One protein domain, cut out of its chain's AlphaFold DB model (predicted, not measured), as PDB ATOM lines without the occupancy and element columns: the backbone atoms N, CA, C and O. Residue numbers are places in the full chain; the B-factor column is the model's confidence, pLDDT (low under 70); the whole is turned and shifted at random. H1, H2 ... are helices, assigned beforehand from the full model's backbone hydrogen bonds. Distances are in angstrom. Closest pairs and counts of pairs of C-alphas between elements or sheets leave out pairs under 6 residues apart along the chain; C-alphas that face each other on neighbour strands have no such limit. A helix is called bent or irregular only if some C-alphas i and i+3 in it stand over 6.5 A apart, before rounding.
ATOM      1  N   GLY A  11     -58.179 -31.404  30.675       73.81
ATOM      2  CA  GLY A  11     -56.808 -31.715  30.240       73.81
ATOM      3  C   GLY A  11     -55.908 -32.285  31.346       73.81
ATOM      4  O   GLY A  11     -54.908 -32.931  31.062       73.81
ATOM      5  N   TYR A  12     -56.282 -32.093  32.609       77.12
ATOM      6  CA  TYR A  12     -55.585 -32.646  33.761       77.12
ATOM      7  C   TYR A  12     -55.806 -34.155  33.911       77.12
ATOM      8  O   TYR A  12     -54.862 -34.893  34.166       77.12
ATOM      9  N   PHE A  13     -57.040 -34.622  33.716       76.56
ATOM     10  CA  PHE A  13     -57.353 -36.052  33.741       76.56
ATOM     11  C   PHE A  13     -56.681 -36.778  32.578       76.56
ATOM     12  O   PHE A  13     -56.085 -37.833  32.779       76.56
ATOM     13  N   ALA A  14     -56.701 -36.172  31.386       82.94
ATOM     14  CA  ALA A  14     -55.973 -36.694  30.234       82.94
ATOM     15  C   ALA A  14     -54.470 -36.813  30.528       82.94
ATOM     16  O   ALA A  14     -53.882 -37.848  30.242       82.94
ATOM     17  N   TYR A  15     -53.868 -35.800  31.164       83.88
ATOM     18  CA  TYR A  15     -52.472 -35.856  31.600       83.88
ATOM     19  C   TYR A  15     -52.195 -37.049  32.523       83.88
ATOM     20  O   TYR A  15     -51.289 -37.821  32.234       83.88
ATOM     21  N   ILE A  16     -52.994 -37.239  33.581       83.31
ATOM     22  CA  ILE A  16     -52.808 -38.352  34.528       83.31
ATOM     23  C   ILE A  16     -52.833 -39.696  33.792       83.31
ATOM     24  O   ILE A  16     -51.914 -40.498  33.941       83.31
ATOM     25  N   VAL A  17     -53.871 -39.926  32.981       84.88
ATOM     26  CA  VAL A  17     -54.069 -41.200  32.278       84.88
ATOM     27  C   VAL A  17     -52.958 -41.443  31.259       84.88
ATOM     28  O   VAL A  17     -52.399 -42.535  31.217       84.88
ATOM     29  N   ILE A  18     -52.602 -40.429  30.466       87.12
ATOM     30  CA  ILE A  18     -51.556 -40.539  29.442       87.12
ATOM     31  C   ILE A  18     -50.193 -40.771  30.092       87.12
ATOM     32  O   ILE A  18     -49.462 -41.653  29.656       87.12
ATOM     33  N   THR A  19     -49.842 -40.023  31.140       84.50
ATOM     34  CA  THR A  19     -48.563 -40.203  31.833       84.50
ATOM     35  C   THR A  19     -48.475 -41.579  32.479       84.50
ATOM     36  O   THR A  19     -47.469 -42.255  32.282       84.50
ATOM     37  N   ALA A  20     -49.526 -42.033  33.167       83.25
ATOM     38  CA  ALA A  20     -49.555 -43.375  33.736       83.25
ATOM     39  C   ALA A  20     -49.400 -44.453  32.655       83.25
ATOM     40  O   ALA A  20     -48.559 -45.338  32.788       83.25
ATOM     41  N   ALA A  21     -50.141 -44.339  31.549       85.75
ATOM     42  CA  ALA A  21     -50.069 -45.284  30.441       85.75
ATOM     43  C   ALA A  21     -48.685 -45.312  29.778       85.75
ATOM     44  O   ALA A  21     -48.172 -46.391  29.504       85.75
ATOM     45  N   ILE A  22     -48.064 -44.151  29.542       86.75
ATOM     46  CA  ILE A  22     -46.720 -44.066  28.953       86.75
ATOM     47  C   ILE A  22     -45.694 -44.707  29.882       86.75
ATOM     48  O   ILE A  22     -44.908 -45.533  29.436       86.75
ATOM     49  N   VAL A  23     -45.703 -44.344  31.164       85.69
ATOM     50  CA  VAL A  23     -44.719 -44.835  32.136       85.69
ATOM     51  C   VAL A  23     -44.846 -46.354  32.305       85.69
ATOM     52  O   VAL A  23     -43.843 -47.053  32.216       85.69
ATOM     53  N   VAL A  24     -46.070 -46.881  32.391       84.38
ATOM     54  CA  VAL A  24     -46.326 -48.333  32.404       84.38
ATOM     55  C   VAL A  24     -45.928 -49.009  31.084       84.38
ATOM     56  O   VAL A  24     -45.397 -50.111  31.102       84.38
ATOM     57  N   ALA A  25     -46.151 -48.378  29.928       84.94
ATOM     58  CA  ALA A  25     -45.779 -48.959  28.635       84.94
ATOM     59  C   ALA A  25     -44.258 -49.004  28.405       84.94
ATOM     60  O   ALA A  25     -43.761 -49.902  27.718       84.94
ATOM     61  N   LEU A  26     -43.523 -48.030  28.947       83.62
ATOM     62  CA  LEU A  26     -42.061 -47.995  28.906       83.62
ATOM     63  C   LEU A  26     -41.458 -49.040  29.852       83.62
ATOM     64  O   LEU A  26     -40.477 -49.695  29.497       83.62
ATOM     65  N   GLU A  27     -42.085 -49.247  31.006       83.94
ATOM     66  CA  GLU A  27     -41.668 -50.207  32.025       83.94
ATOM     67  C   GLU A  27     -42.280 -51.584  31.760       83.94
ATOM     68  O   GLU A  27     -43.293 -51.988  32.328       83.94
ATOM     69  N   ARG A  28     -41.645 -52.332  30.853       68.75
ATOM     70  CA  ARG A  28     -42.136 -53.648  30.405       68.75
ATOM     71  C   ARG A  28     -42.203 -54.707  31.507       68.75
ATOM     72  O   ARG A  28     -42.880 -55.716  31.324       68.75
ATOM     73  N   ALA A  29     -41.501 -54.496  32.615       65.38
ATOM     74  CA  ALA A  29     -41.588 -55.314  33.810       65.38
ATOM     75  C   ALA A  29     -42.114 -54.444  34.953       65.38
ATOM     76  O   ALA A  29     -41.401 -53.588  35.469       65.38
ATOM     77  N   ILE A  30     -43.361 -54.674  35.359       67.69
ATOM     78  CA  ILE A  30     -43.873 -54.097  36.600       67.69
ATOM     79  C   ILE A  30     -43.221 -54.891  37.727       67.69
ATOM     80  O   ILE A  30     -43.591 -56.041  37.975       67.69
ATOM     81  N   ALA A  31     -42.209 -54.299  38.361       67.81
ATOM     82  CA  ALA A  31     -41.645 -54.867  39.572       67.81
ATOM     83  C   ALA A  31     -42.756 -54.970  40.632       67.81
ATOM     84  O   ALA A  31     -43.576 -54.047  40.742       67.81
ATOM     85  N   PRO A  32     -42.824 -56.084  41.383       74.50
ATOM     86  CA  PRO A  32     -43.730 -56.169  42.512       74.50
ATOM     87  C   PRO A  32     -43.374 -55.044  43.485       74.50
ATOM     88  O   PRO A  32     -42.228 -54.929  43.907       74.50
ATOM     89  N   ALA A  33     -44.362 -54.215  43.790       84.00
ATOM     90  CA  ALA A  33     -44.264 -53.140  44.760       84.00
ATOM     91  C   ALA A  33     -45.332 -53.351  45.821       84.00
ATOM     92  O   ALA A  33     -46.403 -53.908  45.528       84.00
ATOM     93  N   ASP A  34     -45.055 -52.899  47.036       90.69
ATOM     94  CA  ASP A  34     -46.071 -52.895  48.072       90.69
ATOM     95  C   ASP A  34     -46.989 -51.691  47.847       90.69
ATOM     96  O   ASP A  34     -46.591 -50.527  47.927       90.69
ATOM     97  N   LEU A  35     -48.256 -51.970  47.540       89.19
ATOM     98  CA  LEU A  35     -49.238 -50.921  47.293       89.19
ATOM     99  C   LEU A  35     -49.412 -50.008  48.516       89.19
ATOM    100  O   LEU A  35     -49.667 -48.817  48.346       89.19
ATOM    101  N   SER A  36     -49.269 -50.541  49.732       93.50
ATOM    102  CA  SER A  36     -49.316 -49.747  50.961       93.50
ATOM    103  C   SER A  36     -48.192 -48.712  50.989       93.50
ATOM    104  O   SER A  36     -48.441 -47.541  51.294       93.50
ATOM    105  N   ASP A  37     -46.979 -49.108  50.605       93.69
ATOM    106  CA  ASP A  37     -45.809 -48.229  50.596       93.69
ATOM    107  C   ASP A  37     -45.911 -47.195  49.471       93.69
ATOM    108  O   ASP A  37     -45.763 -45.995  49.719       93.69
ATOM    109  N   VAL A  38     -46.302 -47.616  48.264       93.50
ATOM    110  CA  VAL A  38     -46.576 -46.711  47.133       93.50
ATOM    111  C   VAL A  38     -47.606 -45.646  47.514       93.50
ATOM    112  O   VAL A  38     -47.386 -44.456  47.275       93.50
ATOM    113  N   LEU A  39     -48.730 -46.043  48.119       94.44
ATOM    114  CA  LEU A  39     -49.781 -45.112  48.540       94.44
ATOM    115  C   LEU A  39     -49.312 -44.193  49.670       94.44
ATOM    116  O   LEU A  39     -49.667 -43.013  49.678       94.44
ATOM    117  N   SER A  40     -48.491 -44.701  50.588       94.94
ATOM    118  CA  SER A  40     -47.903 -43.909  51.669       94.94
ATOM    119  C   SER A  40     -46.967 -42.837  51.116       94.94
ATOM    120  O   SER A  40     -47.132 -41.655  51.425       94.94
ATOM    121  N   PHE A  41     -46.034 -43.203  50.235       95.56
ATOM    122  CA  PHE A  41     -45.136 -42.244  49.588       95.56
ATOM    123  C   PHE A  41     -45.885 -41.256  48.699       95.56
ATOM    124  O   PHE A  41     -45.564 -40.068  48.711       95.56
ATOM    125  N   TYR A  42     -46.915 -41.708  47.981       94.31
ATOM    126  CA  TYR A  42     -47.794 -40.824  47.222       94.31
ATOM    127  C   TYR A  42     -48.460 -39.784  48.127       94.31
ATOM    128  O   TYR A  42     -48.393 -38.586  47.848       94.31
ATOM    129  N   PHE A  43     -49.055 -40.223  49.239       93.88
ATOM    130  CA  PHE A  43     -49.679 -39.328  50.206       93.88
ATOM    131  C   PHE A  43     -48.671 -38.336  50.791       93.88
ATOM    132  O   PHE A  43     -48.960 -37.142  50.846       93.88
ATOM    133  N   PHE A  44     -47.474 -38.791  51.171       93.56
ATOM    134  CA  PHE A  44     -46.427 -37.905  51.679       93.56
ATOM    135  C   PHE A  44     -45.965 -36.891  50.636       93.56
ATOM    136  O   PHE A  44     -45.782 -35.726  50.983       93.56
ATOM    137  N   ALA A  45     -45.821 -37.291  49.370       93.44
ATOM    138  CA  ALA A  45     -45.477 -36.374  48.289       93.44
ATOM    139  C   ALA A  45     -46.544 -35.280  48.132       93.44
ATOM    140  O   ALA A  45     -46.209 -34.097  48.147       93.44
ATOM    141  N   VAL A  46     -47.828 -35.655  48.090       91.69
ATOM    142  CA  VAL A  46     -48.946 -34.700  47.991       91.69
ATOM    143  C   VAL A  46     -49.033 -33.794  49.221       91.69
ATOM    144  O   VAL A  46     -49.214 -32.584  49.095       91.69
ATOM    145  N   ALA A  47     -48.891 -34.349  50.424       90.62
ATOM    146  CA  ALA A  47     -48.930 -33.572  51.659       90.62
ATOM    147  C   ALA A  47     -47.767 -32.573  51.729       90.62
ATOM    148  O   ALA A  47     -47.958 -31.427  52.128       90.62
ATOM    149  N   ALA A  48     -46.574 -32.975  51.291       89.38
ATOM    150  CA  ALA A  48     -45.394 -32.122  51.241       89.38
ATOM    151  C   ALA A  48     -45.562 -30.925  50.288       89.38
ATOM    152  O   ALA A  48     -45.059 -29.838  50.571       89.38
ATOM    153  N   GLU A  49     -46.316 -31.083  49.198       87.44
ATOM    154  CA  GLU A  49     -46.652 -29.989  48.277       87.44
ATOM    155  C   GLU A  49     -47.588 -28.933  48.880       87.44
ATOM    156  O   GLU A  49     -47.652 -27.805  48.382       87.44
ATOM    157  N   ALA A  50     -48.306 -29.255  49.959       84.25
ATOM    158  CA  ALA A  50     -49.103 -28.272  50.691       84.25
ATOM    159  C   ALA A  50     -48.233 -27.319  51.534       84.25
ATOM    160  O   ALA A  50     -48.691 -26.232  51.891       84.25
ATOM    161  N   PHE A  51     -46.978 -27.694  51.811       84.25
ATOM    162  CA  PHE A  51     -46.045 -26.941  52.653       84.25
ATOM    163  C   PHE A  51     -44.716 -26.659  51.930       84.25
ATOM    164  O   PHE A  51     -43.653 -27.077  52.397       84.25
ATOM    165  N   PRO A  52     -44.737 -25.946  50.789       80.44
ATOM    166  CA  PRO A  52     -43.512 -25.608  50.082       80.44
ATOM    167  C   PRO A  52     -42.667 -24.648  50.928       80.44
ATOM    168  O   PRO A  52     -43.176 -23.661  51.465       80.44
ATOM    169  N   ILE A  53     -41.363 -24.911  51.022       82.81
ATOM    170  CA  ILE A  53     -40.445 -24.039  51.762       82.81
ATOM    171  C   ILE A  53     -40.013 -22.905  50.828       82.81
ATOM    172  O   ILE A  53     -39.363 -23.177  49.811       82.81
ATOM    173  N   PRO A  54     -40.353 -21.636  51.122       81.62
ATOM    174  CA  PRO A  54     -39.847 -20.515  50.345       81.62
ATOM    175  C   PRO A  54     -38.335 -20.408  50.550       81.62
ATOM    176  O   PRO A  54     -37.839 -20.641  51.652       81.62
ATOM    177  N   VAL A  55     -37.603 -20.012  49.510       79.25
ATOM    178  CA  VAL A  55     -36.145 -19.842  49.593       79.25
ATOM    179  C   VAL A  55     -35.781 -18.365  49.457       79.25
ATOM    180  O   VAL A  55     -35.388 -17.947  48.375       79.25
ATOM    181  N   PRO A  56     -35.874 -17.535  50.513       72.88
ATOM    182  CA  PRO A  56     -35.286 -16.198  50.479       72.88
ATOM    183  C   PRO A  56     -33.767 -16.314  50.256       72.88
ATOM    184  O   PRO A  56     -33.142 -17.126  50.937       72.88
ATOM    185  N   PRO A  57     -33.130 -15.547  49.346       76.19
ATOM    186  CA  PRO A  57     -33.621 -14.412  48.546       76.19
ATOM    187  C   PRO A  57     -34.134 -14.768  47.132       76.19
ATOM    188  O   PRO A  57     -34.470 -13.877  46.350       76.19
ATOM    189  N   LEU A  58     -34.170 -16.048  46.770       71.56
ATOM    190  CA  LEU A  58     -34.628 -16.519  45.466       71.56
ATOM    191  C   LEU A  58     -36.162 -16.428  45.374       71.56
ATOM    192  O   LEU A  58     -36.895 -16.802  46.288       71.56
ATOM    193  N   LYS A  59     -36.689 -15.950  44.241       67.50
ATOM    194  CA  LYS A  59     -38.134 -16.000  43.961       67.50
ATOM    195  C   LYS A  59     -38.527 -17.428  43.575       67.50
ATOM    196  O   LYS A  59     -38.724 -17.726  42.402       67.50
ATOM    197  N   GLY A  60     -38.599 -18.311  44.565       68.94
ATOM    198  CA  GLY A  60     -38.932 -19.717  44.381       68.94
ATOM    199  C   GLY A  60     -39.198 -20.438  45.696       68.94
ATOM    200  O   GLY A  60     -38.990 -19.903  46.787       68.94
ATOM    201  N   SER A  61     -39.669 -21.673  45.575       75.12
ATOM    202  CA  SER A  61     -39.897 -22.572  46.699       75.12
ATOM    203  C   SER A  61     -39.366 -23.958  46.377       75.12
ATOM    204  O   SER A  61     -39.456 -24.400  45.230       75.12
ATOM    205  N   ILE A  62     -38.863 -24.653  47.389       76.25
ATOM    206  CA  ILE A  62     -38.438 -26.047  47.281       76.25
ATOM    207  C   ILE A  62     -39.579 -26.939  47.767       76.25
ATOM    208  O   ILE A  62     -40.174 -26.684  48.818       76.25
ATOM    209  N   SER A  63     -39.880 -27.978  46.988       80.94
ATOM    210  CA  SER A  63     -40.806 -29.026  47.403       80.94
ATOM    211  C   SER A  63     -40.105 -30.011  48.334       80.94
ATOM    212  O   SER A  63     -39.019 -30.509  48.034       80.94
ATOM    213  N   LEU A  64     -40.763 -30.327  49.448       84.50
ATOM    214  CA  LEU A  64     -40.356 -31.402  50.350       84.50
ATOM    215  C   LEU A  64     -40.708 -32.796  49.796       84.50
ATOM    216  O   LEU A  64     -40.162 -33.797  50.260       84.50
ATOM    217  N   GLY A  65     -41.566 -32.869  48.770       87.81
ATOM    218  CA  GLY A  65     -42.019 -34.119  48.158       87.81
ATOM    219  C   GLY A  65     -40.890 -34.914  47.507       87.81
ATOM    220  O   GLY A  65     -40.997 -36.130  47.379       87.81
ATOM    221  N   PHE A  66     -39.770 -34.257  47.188       86.94
ATOM    222  CA  PHE A  66     -38.559 -34.908  46.691       86.94
ATOM    223  C   PHE A  66     -38.103 -36.074  47.580       86.94
ATOM    224  O   PHE A  66     -37.703 -37.106  47.052       86.94
ATOM    225  N   VAL A  67     -38.201 -35.947  48.909       90.50
ATOM    226  CA  VAL A  67     -37.784 -37.012  49.840       90.50
ATOM    227  C   VAL A  67     -38.655 -38.257  49.671       90.50
ATOM    228  O   VAL A  67     -38.125 -39.361  49.577       90.50
ATOM    229  N   ALA A  68     -39.975 -38.082  49.577       94.00
ATOM    230  CA  ALA A  68     -40.914 -39.183  49.367       94.00
ATOM    231  C   ALA A  68     -40.751 -39.816  47.975       94.00
ATOM    232  O   ALA A  68     -40.769 -41.035  47.847       94.00
ATOM    233  N   ILE A  69     -40.526 -38.991  46.947       94.31
ATOM    234  CA  ILE A  69     -40.245 -39.452  45.582       94.31
ATOM    235  C   ILE A  69     -38.980 -40.310  45.559       94.31
ATOM    236  O   ILE A  69     -39.003 -41.413  45.023       94.31
ATOM    237  N   PHE A  70     -37.882 -39.828  46.148       92.12
ATOM    238  CA  PHE A  70     -36.637 -40.587  46.174       92.12
ATOM    239  C   PHE A  70     -36.775 -41.859  47.001       92.12
ATOM    240  O   PHE A  70     -36.333 -42.901  46.543       92.12
ATOM    241  N   ALA A  71     -37.435 -41.817  48.159       93.75
ATOM    242  CA  ALA A  71     -37.697 -43.022  48.941       93.75
ATOM    243  C   ALA A  71     -38.436 -44.087  48.112       93.75
ATOM    244  O   ALA A  71     -37.966 -45.218  48.041       93.75
ATOM    245  N   ALA A  72     -39.492 -43.698  47.388       95.06
ATOM    246  CA  ALA A  72     -40.225 -44.601  46.503       95.06
ATOM    247  C   ALA A  72     -39.384 -45.121  45.326       95.06
ATOM    248  O   ALA A  72     -39.517 -46.279  44.946       95.06
ATOM    249  N   ILE A  73     -38.500 -44.297  44.750       94.12
ATOM    250  CA  ILE A  73     -37.546 -44.759  43.729       94.12
ATOM    251  C   ILE A  73     -36.664 -45.872  44.299       94.12
ATOM    252  O   ILE A  73     -36.445 -46.878  43.626       94.12
ATOM    253  N   LEU A  74     -36.127 -45.676  45.506       92.50
ATOM    254  CA  LEU A  74     -35.184 -46.606  46.122       92.50
ATOM    255  C   LEU A  74     -35.865 -47.915  46.545       92.50
ATOM    256  O   LEU A  74     -35.266 -48.969  46.352       92.50
ATOM    257  N   SER A  75     -37.082 -47.851  47.102       91.62
ATOM    258  CA  SER A  75     -37.794 -49.025  47.627       91.62
ATOM    259  C   SER A  75     -38.659 -49.732  46.581       91.62
ATOM    260  O   SER A  75     -38.504 -50.932  46.379       91.62
ATOM    261  N   GLU A  76     -39.515 -48.993  45.871       92.12
ATOM    262  CA  GLU A  76     -40.526 -49.559  44.963       92.12
ATOM    263  C   GLU A  76     -40.060 -49.597  43.504       92.12
ATOM    264  O   GLU A  76     -40.627 -50.303  42.669       92.12
ATOM    265  N   GLY A  77     -39.026 -48.828  43.169       91.75
ATOM    266  CA  GLY A  77     -38.412 -48.833  41.850       91.75
ATOM    267  C   GLY A  77     -38.743 -47.625  40.966       91.75
ATOM    268  O   GLY A  77     -39.518 -46.734  41.340       91.75
ATOM    269  N   PRO A  78     -38.147 -47.573  39.756       93.44
ATOM    270  CA  PRO A  78     -38.223 -46.410  38.872       93.44
ATOM    271  C   PRO A  78     -39.651 -46.078  38.433       93.44
ATOM    272  O   PRO A  78     -40.027 -44.904  38.426       93.44
ATOM    273  N   LEU A  79     -40.460 -47.099  38.127       93.12
ATOM    274  CA  LEU A  79     -41.861 -46.958  37.725       93.12
ATOM    275  C   LEU A  79     -42.663 -46.145  38.752       93.12
ATOM    276  O   LEU A  79     -43.229 -45.097  38.429       93.12
ATOM    277  N   TRP A  80     -42.700 -46.613  40.000       93.19
ATOM    278  CA  TRP A  80     -43.535 -46.027  41.047       93.19
ATOM    279  C   TRP A  80     -43.019 -44.668  41.500       93.19
ATOM    280  O   TRP A  80     -43.808 -43.731  41.624       93.19
ATOM    281  N   GLY A  81     -41.700 -44.514  41.631       94.81
ATOM    282  CA  GLY A  81     -41.083 -43.217  41.888       94.81
ATOM    283  C   GLY A  81     -41.416 -42.174  40.816       94.81
ATOM    284  O   GLY A  81     -41.729 -41.028  41.137       94.81
ATOM    285  N   THR A  82     -41.440 -42.575  39.542       95.12
ATOM    286  CA  THR A  82     -41.828 -41.704  38.419       95.12
ATOM    287  C   THR A  82     -43.293 -41.297  38.489       95.12
ATOM    288  O   THR A  82     -43.616 -40.119  38.322       95.12
ATOM    289  N   LEU A  83     -44.192 -42.251  38.746       93.81
ATOM    290  CA  LEU A  83     -45.622 -41.970  38.881       93.81
ATOM    291  C   LEU A  83     -45.891 -41.045  40.068       93.81
ATOM    292  O   LEU A  83     -46.640 -40.081  39.928       93.81
ATOM    293  N   ILE A  84     -45.236 -41.270  41.207       95.06
ATOM    294  CA  ILE A  84     -45.345 -40.396  42.378       95.06
ATOM    295  C   ILE A  84     -44.774 -39.007  42.072       95.06
ATOM    296  O   ILE A  84     -45.389 -38.012  42.439       95.06
ATOM    297  N   ALA A  85     -43.668 -38.893  41.338       94.62
ATOM    298  CA  ALA A  85     -43.126 -37.593  40.942       94.62
ATOM    299  C   ALA A  85     -44.033 -36.830  39.968       94.62
ATOM    300  O   ALA A  85     -44.146 -35.614  40.050       94.62
ATOM    301  N   ALA A  86     -44.694 -37.525  39.043       92.19
ATOM    302  CA  ALA A  86     -45.578 -36.900  38.064       92.19
ATOM    303  C   ALA A  86     -46.959 -36.548  38.646       92.19
ATOM    304  O   ALA A  86     -47.556 -35.528  38.291       92.19
ATOM    305  N   LEU A  87     -47.490 -37.404  39.523       91.12
ATOM    306  CA  LEU A  87     -48.863 -37.327  40.027       91.12
ATOM    307  C   LEU A  87     -48.956 -36.818  41.466       91.12
ATOM    308  O   LEU A  87     -50.023 -36.378  41.880       91.12
ATOM    309  N   GLY A  88     -47.885 -36.927  42.245       89.00
ATOM    310  CA  GLY A  88     -47.826 -36.514  43.647       89.00
ATOM    311  C   GLY A  88     -47.439 -35.049  43.820       89.00
ATOM    312  O   GLY A  88     -47.727 -34.462  44.855       89.00
ATOM    313  N   THR A  89     -46.871 -34.410  42.793       86.00
ATOM    314  CA  THR A  89     -46.433 -33.004  42.846       86.00
ATOM    315  C   THR A  89     -47.567 -32.037  42.475       86.00
ATOM    316  O   THR A  89     -47.399 -31.078  41.714       86.00
ATOM    317  N   ILE A  90     -48.781 -32.352  42.925       85.62
ATOM    318  CA  ILE A  90     -49.987 -31.560  42.692       85.62
ATOM    319  C   ILE A  90     -50.107 -30.541  43.814       85.62
ATOM    320  O   ILE A  90     -50.135 -30.913  44.983       85.62
ATOM    321  N   ARG A  91     -50.254 -29.261  43.467       85.00
ATOM    322  CA  ARG A  91     -50.385 -28.191  44.460       85.00
ATOM    323  C   ARG A  91     -51.780 -27.580  44.433       85.00
ATOM    324  O   ARG A  91     -52.345 -27.423  43.350       85.00
ATOM    325  N   PRO A  92     -52.307 -27.110  45.579       80.81
ATOM    326  CA  PRO A  92     -53.589 -26.405  45.616       80.81
ATOM    327  C   PRO A  92     -53.668 -25.231  44.622       80.81
ATOM    328  O   PRO A  92     -54.653 -25.094  43.902       80.81
ATOM    329  N   ILE A  93     -52.581 -24.460  44.485       81.50
ATOM    330  CA  ILE A  93     -52.496 -23.305  43.573       81.50
ATOM    331  C   ILE A  93     -52.675 -23.666  42.085       81.50
ATOM    332  O   ILE A  93     -53.023 -22.805  41.273       81.50
ATOM    333  N   ASP A  94     -52.482 -24.934  41.706       83.88
ATOM    334  CA  ASP A  94     -52.679 -25.403  40.331       83.88
ATOM    335  C   ASP A  94     -54.163 -25.301  39.900       83.88
ATOM    336  O   ASP A  94     -54.469 -25.236  38.700       83.88
ATOM    337  N   PHE A  95     -55.085 -25.234  40.869       81.69
ATOM    338  CA  PHE A  95     -56.532 -25.138  40.662       81.69
ATOM    339  C   PHE A  95     -57.093 -23.717  40.800       81.69
ATOM    340  O   PHE A  95     -58.203 -23.457  40.333       81.69
ATOM    341  N   ASP A  96     -56.306 -22.770  41.316       81.81
ATOM    342  CA  ASP A  96     -56.714 -21.369  41.514       81.81
ATOM    343  C   ASP A  96     -56.863 -20.590  40.193       81.81
ATOM    344  O   ASP A  96     -57.285 -19.434  40.171       81.81
ATOM    345  N   GLY A  97     -56.452 -21.183  39.067       78.06
ATOM    346  CA  GLY A  97     -56.466 -20.548  37.746       78.06
ATOM    347  C   GLY A  97     -55.378 -19.489  37.536       78.06
ATOM    348  O   GLY A  97     -55.261 -18.974  36.428       78.06
ATOM    349  N   ARG A  98     -54.562 -19.206  38.559       81.62
ATOM    350  CA  ARG A  98     -53.432 -18.263  38.514       81.62
ATOM    351  C   ARG A  98     -52.260 -18.773  37.680       81.62
ATOM    352  O   ARG A  98     -51.518 -17.975  37.123       81.62
ATOM    353  N   ILE A  99     -52.100 -20.094  37.599       82.19
ATOM    354  CA  ILE A  99     -51.037 -20.735  36.826       82.19
ATOM    355  C   ILE A  99     -51.632 -21.303  35.523       82.19
ATOM    356  O   ILE A  99     -52.642 -22.032  35.561       82.19
ATOM    357  N   PRO A 100     -51.038 -20.987  34.355       84.94
ATOM    358  CA  PRO A 100     -51.479 -21.541  33.083       84.94
ATOM    359  C   PRO A 100     -51.290 -23.062  33.065       84.94
ATOM    360  O   PRO A 100     -50.278 -23.579  33.538       84.94
ATOM    361  N   LEU A 101     -52.251 -23.783  32.474       84.12
ATOM    362  CA  LEU A 101     -52.239 -25.252  32.423       84.12
ATOM    363  C   LEU A 101     -50.933 -25.792  31.827       84.12
ATOM    364  O   LEU A 101     -50.375 -26.749  32.348       84.12
ATOM    365  N   ARG A 102     -50.400 -25.137  30.790       85.56
ATOM    366  CA  ARG A 102     -49.126 -25.520  30.172       85.56
ATOM    367  C   ARG A 102     -47.963 -25.531  31.166       85.56
ATOM    368  O   ARG A 102     -47.188 -26.477  31.151       85.56
ATOM    369  N   GLY A 103     -47.862 -24.525  32.038       85.19
ATOM    370  CA  GLY A 103     -46.799 -24.459  33.046       85.19
ATOM    371  C   GLY A 103     -46.925 -25.561  34.094       85.19
ATOM    372  O   GLY A 103     -45.926 -26.151  34.488       85.19
ATOM    373  N   ILE A 104     -48.159 -25.890  34.477       87.25
ATOM    374  CA  ILE A 104     -48.449 -26.991  35.401       87.25
ATOM    375  C   ILE A 104     -48.041 -28.333  34.781       87.25
ATOM    376  O   ILE A 104     -47.295 -29.094  35.390       87.25
ATOM    377  N   LEU A 105     -48.499 -28.617  33.557       87.50
ATOM    378  CA  LEU A 105     -48.185 -29.869  32.863       87.50
ATOM    379  C   LEU A 105     -46.684 -30.009  32.598       87.50
ATOM    380  O   LEU A 105     -46.132 -31.092  32.783       87.50
ATOM    381  N   TYR A 106     -46.020 -28.914  32.217       88.31
ATOM    382  CA  TYR A 106     -44.577 -28.907  32.006       88.31
ATOM    383  C   TYR A 106     -43.818 -29.235  33.290       88.31
ATOM    384  O   TYR A 106     -42.946 -30.096  33.271       88.31
ATOM    385  N   ASN A 107     -44.176 -28.603  34.412       88.44
ATOM    386  CA  ASN A 107     -43.518 -28.848  35.692       88.44
ATOM    387  C   ASN A 107     -43.614 -30.319  36.120       88.44
ATOM    388  O   ASN A 107     -42.622 -30.893  36.556       88.44
ATOM    389  N   ARG A 108     -44.768 -30.958  35.927       89.31
ATOM    390  CA  ARG A 108     -44.933 -32.371  36.292       89.31
ATOM    391  C   ARG A 108     -44.249 -33.326  35.334       89.31
ATOM    392  O   ARG A 108     -43.681 -34.318  35.770       89.31
ATOM    393  N   PHE A 109     -44.269 -33.024  34.036       90.12
ATOM    394  CA  PHE A 109     -43.473 -33.773  33.068       90.12
ATOM    395  C   PHE A 109     -41.981 -33.676  33.397       90.12
ATOM    396  O   PHE A 109     -41.292 -34.688  33.397       90.12
ATOM    397  N   GLN A 110     -41.502 -32.481  33.742       92.62
ATOM    398  CA  GLN A 110     -40.132 -32.250  34.181       92.62
ATOM    399  C   GLN A 110     -39.787 -33.082  35.423       92.62
ATOM    400  O   GLN A 110     -38.782 -33.782  35.413       92.62
ATOM    401  N   LEU A 111     -40.612 -33.051  36.475       92.56
ATOM    402  CA  LEU A 111     -40.367 -33.817  37.706       92.56
ATOM    403  C   LEU A 111     -40.436 -35.333  37.468       92.56
ATOM    404  O   LEU A 111     -39.547 -36.060  37.908       92.56
ATOM    405  N   GLY A 112     -41.432 -35.795  36.709       94.00
ATOM    406  CA  GLY A 112     -41.561 -37.193  36.302       94.00
ATOM    407  C   GLY A 112     -40.359 -37.677  35.490       94.00
ATOM    408  O   GLY A 112     -39.786 -38.710  35.811       94.00
ATOM    409  N   LEU A 113     -39.915 -36.915  34.487       94.31
ATOM    410  CA  LEU A 113     -38.755 -37.286  33.673       94.31
ATOM    411  C   LEU A 113     -37.457 -37.287  34.493       94.31
ATOM    412  O   LEU A 113     -36.645 -38.200  34.345       94.31
ATOM    413  N   SER A 114     -37.274 -36.312  35.388       95.44
ATOM    414  CA  SER A 114     -36.153 -36.299  36.334       95.44
ATOM    415  C   SER A 114     -36.141 -37.555  37.211       95.44
ATOM    416  O   SER A 114     -35.094 -38.188  37.342       95.44
ATOM    417  N   ALA A 115     -37.291 -37.940  37.776       96.31
ATOM    418  CA  ALA A 115     -37.435 -39.139  38.601       96.31
ATOM    419  C   ALA A 115     -37.192 -40.427  37.805       96.31
ATOM    420  O   ALA A 115     -36.475 -41.306  38.275       96.31
ATOM    421  N   PHE A 116     -37.717 -40.506  36.581       95.69
ATOM    422  CA  PHE A 116     -37.569 -41.661  35.699       95.69
ATOM    423  C   PHE A 116     -36.106 -41.966  35.392       95.69
ATOM    424  O   PHE A 116     -35.641 -43.087  35.606       95.69
ATOM    425  N   ILE A 117     -35.357 -40.957  34.940       96.44
ATOM    426  CA  ILE A 117     -33.943 -41.128  34.593       96.44
ATOM    427  C   ILE A 117     -33.119 -41.407  35.858       96.44
ATOM    428  O   ILE A 117     -32.283 -42.311  35.859       96.44
ATOM    429  N   ALA A 118     -33.371 -40.679  36.950       96.81
ATOM    430  CA  ALA A 118     -32.671 -40.886  38.218       96.81
ATOM    431  C   ALA A 118     -32.900 -42.291  38.793       96.81
ATOM    432  O   ALA A 118     -31.950 -42.925  39.250       96.81
ATOM    433  N   GLY A 119     -34.130 -42.806  38.729       95.81
ATOM    434  CA  GLY A 119     -34.451 -44.149  39.199       95.81
ATOM    435  C   GLY A 119     -33.722 -45.232  38.419       95.81
ATOM    436  O   GLY A 119     -33.123 -46.116  39.028       95.81
ATOM    437  N   HIS A 120     -33.673 -45.120  37.092       95.81
ATOM    438  CA  HIS A 120     -32.894 -46.047  36.268       95.81
ATOM    439  C   HIS A 120     -31.403 -46.000  36.596       95.81
ATOM    440  O   HIS A 120     -30.764 -47.043  36.686       95.81
ATOM    441  N   VAL A 121     -30.848 -44.806  36.809       96.81
ATOM    442  CA  VAL A 121     -29.438 -44.639  37.188       96.81
ATOM    443  C   VAL A 121     -29.145 -45.296  38.535       96.81
ATOM    444  O   VAL A 121     -28.147 -46.006  38.655       96.81
ATOM    445  N   TYR A 122     -30.011 -45.094  39.534       96.31
ATOM    446  CA  TYR A 122     -29.855 -45.733  40.838       96.31
ATOM    447  C   TYR A 122     -29.884 -47.256  40.709       96.31
ATOM    448  O   TYR A 122     -28.932 -47.916  41.117       96.31
ATOM    449  N   HIS A 123     -30.939 -47.812  40.109       93.75
ATOM    450  CA  HIS A 123     -31.134 -49.261  40.028       93.75
ATOM    451  C   HIS A 123     -30.092 -49.950  39.144       93.75
ATOM    452  O   HIS A 123     -29.671 -51.059  39.462       93.75
ATOM    453  N   ALA A 124     -29.595 -49.275  38.104       94.44
ATOM    454  CA  ALA A 124     -28.493 -49.780  37.289       94.44
ATOM    455  C   ALA A 124     -27.175 -49.898  38.073       94.44
ATOM    456  O   ALA A 124     -26.395 -50.812  37.806       94.44
ATOM    457  N   LEU A 125     -26.908 -48.992  39.024       94.81
ATOM    458  CA  LEU A 125     -25.660 -49.002  39.793       94.81
ATOM    459  C   LEU A 125     -25.761 -49.803  41.095       94.81
ATOM    460  O   LEU A 125     -24.823 -50.518  41.445       94.81
ATOM    461  N   ALA A 126     -26.874 -49.674  41.817       93.75
ATOM    462  CA  ALA A 126     -27.125 -50.392  43.060       93.75
ATOM    463  C   ALA A 126     -27.347 -51.885  42.801       93.75
ATOM    464  O   ALA A 126     -26.900 -52.704  43.595       93.75
ATOM    465  N   ASN A 127     -28.001 -52.243  41.688       89.56
ATOM    466  CA  ASN A 127     -28.195 -53.623  41.237       89.56
ATOM    467  C   ASN A 127     -28.691 -54.575  42.352       89.56
ATOM    468  O   ASN A 127     -28.189 -55.686  42.509       89.56
ATOM    469  N   GLY A 128     -29.642 -54.106  43.170       86.81
ATOM    470  CA  GLY A 128     -30.215 -54.867  44.289       86.81
ATOM    471  C   GLY A 128     -29.339 -54.976  45.545       86.81
ATOM    472  O   GLY A 128     -29.676 -55.740  46.444       86.81
ATOM    473  N   ALA A 129     -28.223 -54.245  45.629       91.00
ATOM    474  CA  ALA A 129     -27.399 -54.191  46.831       91.00
ATOM    475  C   ALA A 129     -28.120 -53.502  48.002       91.00
ATOM    476  O   ALA A 129     -28.930 -52.593  47.805       91.00
ATOM    477  N   ASP A 130     -27.746 -53.868  49.232       91.75
ATOM    478  CA  ASP A 130     -28.266 -53.236  50.449       91.75
ATOM    479  C   ASP A 130     -28.153 -51.710  50.395       91.75
ATOM    480  O   ASP A 130     -27.166 -51.155  49.896       91.75
ATOM    481  N   ILE A 131     -29.133 -51.011  50.971       88.38
ATOM    482  CA  ILE A 131     -29.208 -49.541  50.942       88.38
ATOM    483  C   ILE A 131     -27.984 -48.859  51.578       88.38
ATOM    484  O   ILE A 131     -27.611 -47.754  51.191       88.38
ATOM    485  N   THR A 132     -27.324 -49.535  52.520       91.69
ATOM    486  CA  THR A 132     -26.115 -49.062  53.212       91.69
ATOM    487  C   THR A 132     -24.818 -49.435  52.491       91.69
ATOM    488  O   THR A 132     -23.733 -49.026  52.915       91.69
ATOM    489  N   SER A 133     -24.892 -50.202  51.401       95.44
ATOM    490  CA  SER A 133     -23.720 -50.584  50.623       95.44
ATOM    491  C   SER A 133     -23.088 -49.364  49.944       95.44
ATOM    492  O   SER A 133     -23.757 -48.396  49.577       95.44
ATOM    493  N   ARG A 134     -21.771 -49.418  49.709       95.12
ATOM    494  CA  ARG A 134     -21.060 -48.343  48.991       95.12
ATOM    495  C   ARG A 134     -21.626 -48.114  47.586       95.12
ATOM    496  O   ARG A 134     -21.635 -46.979  47.124       95.12
ATOM    497  N   GLN A 135     -22.090 -49.180  46.931       95.25
ATOM    498  CA  GLN A 135     -22.705 -49.127  45.603       95.25
ATOM    499  C   GLN A 135     -24.036 -48.376  45.646       95.25
ATOM    500  O   GLN A 135     -24.218 -47.443  44.870       95.25
ATOM    501  N   SER A 136     -24.909 -48.693  46.604       94.19
ATOM    502  CA  SER A 136     -26.191 -48.002  46.785       94.19
ATOM    503  C   SER A 136     -26.012 -46.539  47.189       94.19
ATOM    504  O   SER A 136     -26.697 -45.672  46.652       94.19
ATOM    505  N   ILE A 137     -25.040 -46.224  48.052       94.69
ATOM    506  CA  ILE A 137     -24.718 -44.832  48.412       94.69
ATOM    507  C   ILE A 137     -24.216 -44.054  47.186       94.69
ATOM    508  O   ILE A 137     -24.679 -42.944  46.925       94.69
ATOM    509  N   ALA A 138     -23.298 -44.632  46.403       95.69
ATOM    510  CA  ALA A 138     -22.816 -44.010  45.170       95.69
ATOM    511  C   ALA A 138     -23.942 -43.846  44.134       95.69
ATOM    512  O   ALA A 138     -24.052 -42.792  43.506       95.69
ATOM    513  N   GLY A 139     -24.807 -44.855  44.001       95.81
ATOM    514  CA  GLY A 139     -25.982 -44.836  43.131       95.81
ATOM    515  C   GLY A 139     -26.946 -43.733  43.514       95.81
ATOM    516  O   GLY A 139     -27.410 -43.004  42.644       95.81
ATOM    517  N   PHE A 140     -27.197 -43.554  44.811       94.38
ATOM    518  CA  PHE A 140     -28.054 -42.490  45.319       94.38
ATOM    519  C   PHE A 140     -27.496 -41.106  44.974       94.38
ATOM    520  O   PHE A 140     -28.219 -40.272  44.431       94.38
ATOM    521  N   LEU A 141     -26.205 -40.865  45.232       95.56
ATOM    522  CA  LEU A 141     -25.564 -39.581  44.928       95.56
ATOM    523  C   LEU A 141     -25.592 -39.273  43.427       95.56
ATOM    524  O   LEU A 141     -25.902 -38.148  43.030       95.56
ATOM    525  N   LEU A 142     -25.307 -40.273  42.589       96.94
ATOM    526  CA  LEU A 142     -25.340 -40.118  41.139       96.94
ATOM    527  C   LEU A 142     -26.766 -39.879  40.632       96.94
ATOM    528  O   LEU A 142     -26.982 -38.975  39.828       96.94
ATOM    529  N   ALA A 143     -27.747 -40.630  41.130       96.50
ATOM    530  CA  ALA A 143     -29.152 -40.443  40.790       96.50
ATOM    531  C   ALA A 143     -29.655 -39.053  41.200       96.50
ATOM    532  O   ALA A 143     -30.334 -38.397  40.414       96.50
ATOM    533  N   ALA A 144     -29.290 -38.564  42.390       94.81
ATOM    534  CA  ALA A 144     -29.648 -37.223  42.853       94.81
ATOM    535  C   ALA A 144     -29.036 -36.132  41.961       94.81
ATOM    536  O   ALA A 144     -29.717 -35.168  41.599       94.81
ATOM    537  N   LEU A 145     -27.780 -36.306  41.544       96.25
ATOM    538  CA  LEU A 145     -27.124 -35.404  40.600       96.25
ATOM    539  C   LEU A 145     -27.819 -35.415  39.230       96.25
ATOM    540  O   LEU A 145     -28.084 -34.354  38.670       96.25
ATOM    541  N   VAL A 146     -28.153 -36.595  38.705       97.06
ATOM    542  CA  VAL A 146     -28.878 -36.737  37.434       97.06
ATOM    543  C   VAL A 146     -30.255 -36.090  37.519       97.06
ATOM    544  O   VAL A 146     -30.615 -35.316  36.633       97.06
ATOM    545  N   TYR A 147     -30.996 -36.342  38.600       95.00
ATOM    546  CA  TYR A 147     -32.280 -35.701  38.852       95.00
ATOM    547  C   TYR A 147     -32.143 -34.180  38.774       95.00
ATOM    548  O   TYR A 147     -32.878 -33.531  38.029       95.00
ATOM    549  N   PHE A 148     -31.173 -33.618  39.501       93.19
ATOM    550  CA  PHE A 148     -30.905 -32.184  39.527       93.19
ATOM    551  C   PHE A 148     -30.564 -31.633  38.139       93.19
ATOM    552  O   PHE A 148     -31.169 -30.650  37.715       93.19
ATOM    553  N   ILE A 149     -29.652 -32.277  37.404       96.12
ATOM    554  CA  ILE A 149     -29.233 -31.839  36.063       96.12
ATOM    555  C   ILE A 149     -30.416 -31.838  35.094       96.12
ATOM    556  O   ILE A 149     -30.630 -30.847  34.396       96.12
ATOM    557  N   VAL A 150     -31.205 -32.917  35.063       95.88
ATOM    558  CA  VAL A 150     -32.388 -33.010  34.193       95.88
ATOM    559  C   VAL A 150     -33.407 -31.944  34.585       95.88
ATOM    560  O   VAL A 150     -33.925 -31.236  33.724       95.88
ATOM    561  N   ASN A 151     -33.661 -31.785  35.886       92.50
ATOM    562  CA  ASN A 151     -34.648 -30.842  36.391       92.50
ATOM    563  C   ASN A 151     -34.278 -29.393  36.046       92.50
ATOM    564  O   ASN A 151     -35.081 -28.672  35.454       92.50
ATOM    565  N   VAL A 152     -33.051 -28.983  36.366       91.06
ATOM    566  CA  VAL A 152     -32.549 -27.633  36.087       91.06
ATOM    567  C   VAL A 152     -32.439 -27.398  34.586       91.06
ATOM    568  O   VAL A 152     -32.893 -26.363  34.109       91.06
ATOM    569  N   GLY A 153     -31.913 -28.360  33.826       92.62
ATOM    570  CA  GLY A 153     -31.779 -28.241  32.375       92.62
ATOM    571  C   GLY A 153     -33.121 -27.999  31.681       92.62
ATOM    572  O   GLY A 153     -33.238 -27.108  30.841       92.62
ATOM    573  N   MET A 154     -34.160 -28.734  32.081       92.25
ATOM    574  CA  MET A 154     -35.519 -28.527  31.576       92.25
ATOM    575  C   MET A 154     -36.093 -27.174  31.998       92.25
ATOM    576  O   MET A 154     -36.598 -26.432  31.155       92.25
ATOM    577  N   PHE A 155     -35.967 -26.807  33.275       87.94
ATOM    578  CA  PHE A 155     -36.428 -25.507  33.757       87.94
ATOM    579  C   PHE A 155     -35.795 -24.348  32.970       87.94
ATOM    580  O   PHE A 155     -36.507 -23.472  32.474       87.94
ATOM    581  N   SER A 156     -34.473 -24.386  32.786       88.19
ATOM    582  CA  SER A 156     -33.719 -23.391  32.021       88.19
ATOM    583  C   SER A 156     -34.133 -23.329  30.551       88.19
ATOM    584  O   SER A 156     -34.149 -22.246  29.971       88.19
ATOM    585  N   ALA A 157     -34.513 -24.455  29.941       88.56
ATOM    586  CA  ALA A 157     -35.024 -24.477  28.570       88.56
ATOM    587  C   ALA A 157     -36.454 -23.913  28.451       88.56
ATOM    588  O   ALA A 157     -36.818 -23.344  27.421       88.56
ATOM    589  N   TYR A 158     -37.276 -24.059  29.492       86.31
ATOM    590  CA  TYR A 158     -38.672 -23.618  29.488       86.31
ATOM    591  C   TYR A 158     -38.857 -22.139  29.820       86.31
ATOM    592  O   TYR A 158     -39.745 -21.492  29.257       86.31
ATOM    593  N   GLU A 159     -38.032 -21.584  30.709       82.25
ATOM    594  CA  GLU A 159     -38.170 -20.201  31.172       82.25
ATOM    595  C   GLU A 159     -38.248 -19.177  30.014       82.25
ATOM    596  O   GLU A 159     -39.208 -18.396  30.000       82.25
ATOM    597  N   PRO A 160     -37.358 -19.189  28.998       79.75
ATOM    598  CA  PRO A 160     -37.417 -18.231  27.892       79.75
ATOM    599  C   PRO A 160     -38.712 -18.339  27.076       79.75
ATOM    600  O   PRO A 160     -39.301 -17.327  26.690       79.75
ATOM    601  N   VAL A 161     -39.181 -19.572  26.855       76.31
ATOM    602  CA  VAL A 161     -40.405 -19.875  26.098       76.31
ATOM    603  C   VAL A 161     -41.650 -19.435  26.866       76.31
ATOM    604  O   VAL A 161     -42.648 -19.038  26.272       76.31
ATOM    605  N   SER A 162     -41.617 -19.503  28.195       76.44
ATOM    606  CA  SER A 162     -42.743 -19.082  29.030       76.44
ATOM    607  C   SER A 162     -42.959 -17.566  29.008       76.44
ATOM    608  O   SER A 162     -44.104 -17.127  28.998       76.44
ATOM    609  N   ARG A 163     -41.879 -16.774  28.921       75.44
ATOM    610  CA  ARG A 163     -41.921 -15.300  28.899       75.44
ATOM    611  C   ARG A 163     -42.432 -14.714  27.581       75.44
ATOM    612  O   ARG A 163     -42.862 -13.571  27.558       75.44
ATOM    613  N   THR A 164     -42.360 -15.470  26.486       72.81
ATOM    614  CA  THR A 164     -42.800 -15.027  25.150       72.81
ATOM    615  C   THR A 164     -44.287 -15.270  24.885       72.81
ATOM    616  O   THR A 164     -44.805 -14.800  23.878       72.81
ATOM    617  N   LEU A 165     -44.969 -16.022  25.754       58.72
ATOM    618  CA  LEU A 165     -46.353 -16.478  25.558       58.72
ATOM    619  C   LEU A 165     -47.340 -15.916  26.597       58.72
ATOM    620  O   LEU A 165     -48.494 -16.346  26.630       58.72
TER     621      LEU A 165
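This is residues 11 to 165 of the 166 residues of an uncharacterized protein of Thermaerobacter sp. FW80 (UniProt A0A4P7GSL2). Six helices make an up-and-down bundle, each running against the one before it. The short H4 is in the middle, with H1, H2, H3 and H5 packed round it, and H6 packs on the side of H5 away from H4; H5 and H6, the two longest, form a long hairpin. The printed part has 155 residues and six named helices, H1 to H6 in chain order, with no named strand; its class is all helix. It is compact, with a radius of gyration of the C-alphas of 15.6 A, and spans 46 by 34 by 26 A.

H1, residues 11 to 26, begins at C-alpha 11 at (-56.808, -31.715, 30.240) and measures 22.0 A from first to last C-alpha. H2, residues 35 to 49, measures 21.1 A. H3, residues 65 to 75, measures 15.5 A, and H4, residues 78 to 87, 14.0 A. H5, residues 101 to 126, begins at C-alpha 101 at (-52.239, -25.252, 32.423) and measures 37.1 A. H6, residues 134 to 163, measures 43.9 A and ends at C-alpha 163 at (-41.921, -15.300, 28.899). H6 is irregular, but only just: C-alphas 157 and 160 are 6.7 A apart.

H4 is the hub and touches four helices. H4 and H5 form a hairpin at a shallow tilt of 18 degrees, with the C-alphas of Ala 86 and Gly 112 closest at 4.4 A. H3 and H4 form another, with those of Ile 73 and Gly 81 closest at 4.3 A. H1 touches H4, opposite ways at a shallow tilt of 6 degrees; the C-alphas of Val 23 and Leu 79 are closest at 6.6 A. H2 touches H4 at a steep tilt of 39 degrees, the same way, with those of Tyr 42 and Ile 84 closest at 5.4 A. H2 and H3 form a hairpin, its closest C-alphas those of Ala 45 and Gly 65 at 4.1 A. H5 touches H3 with residues 115 to 123 alone, at a shallow tilt of 34.7 degrees, only just short of steep; the C-alphas of Ile 73 and Gly 119 are closest at 5.5 A. H5 and H6 form a hairpin at 21 degrees, with those of Ala 118 and Ala 143 closest at 4.4 A. H4 and H6 are apart, and so are H1 and H2. Every O i to N i+4 pair is within hydrogen-bond range in H1 to H5, and 24 of 26 in H6.

The C-alphas farthest apart, those of Asp 130 and Thr 164, are 48.1 A apart. The printed part has no cut. The links H2 to H3 and H4 to H5 are long; within the first, residues 53 to 54 pair antiparallel with residues 61 to 62. The mean pLDDT of the printed part is 87.8, and residues 28 to 31, 59 to 60 and 165 are under 70.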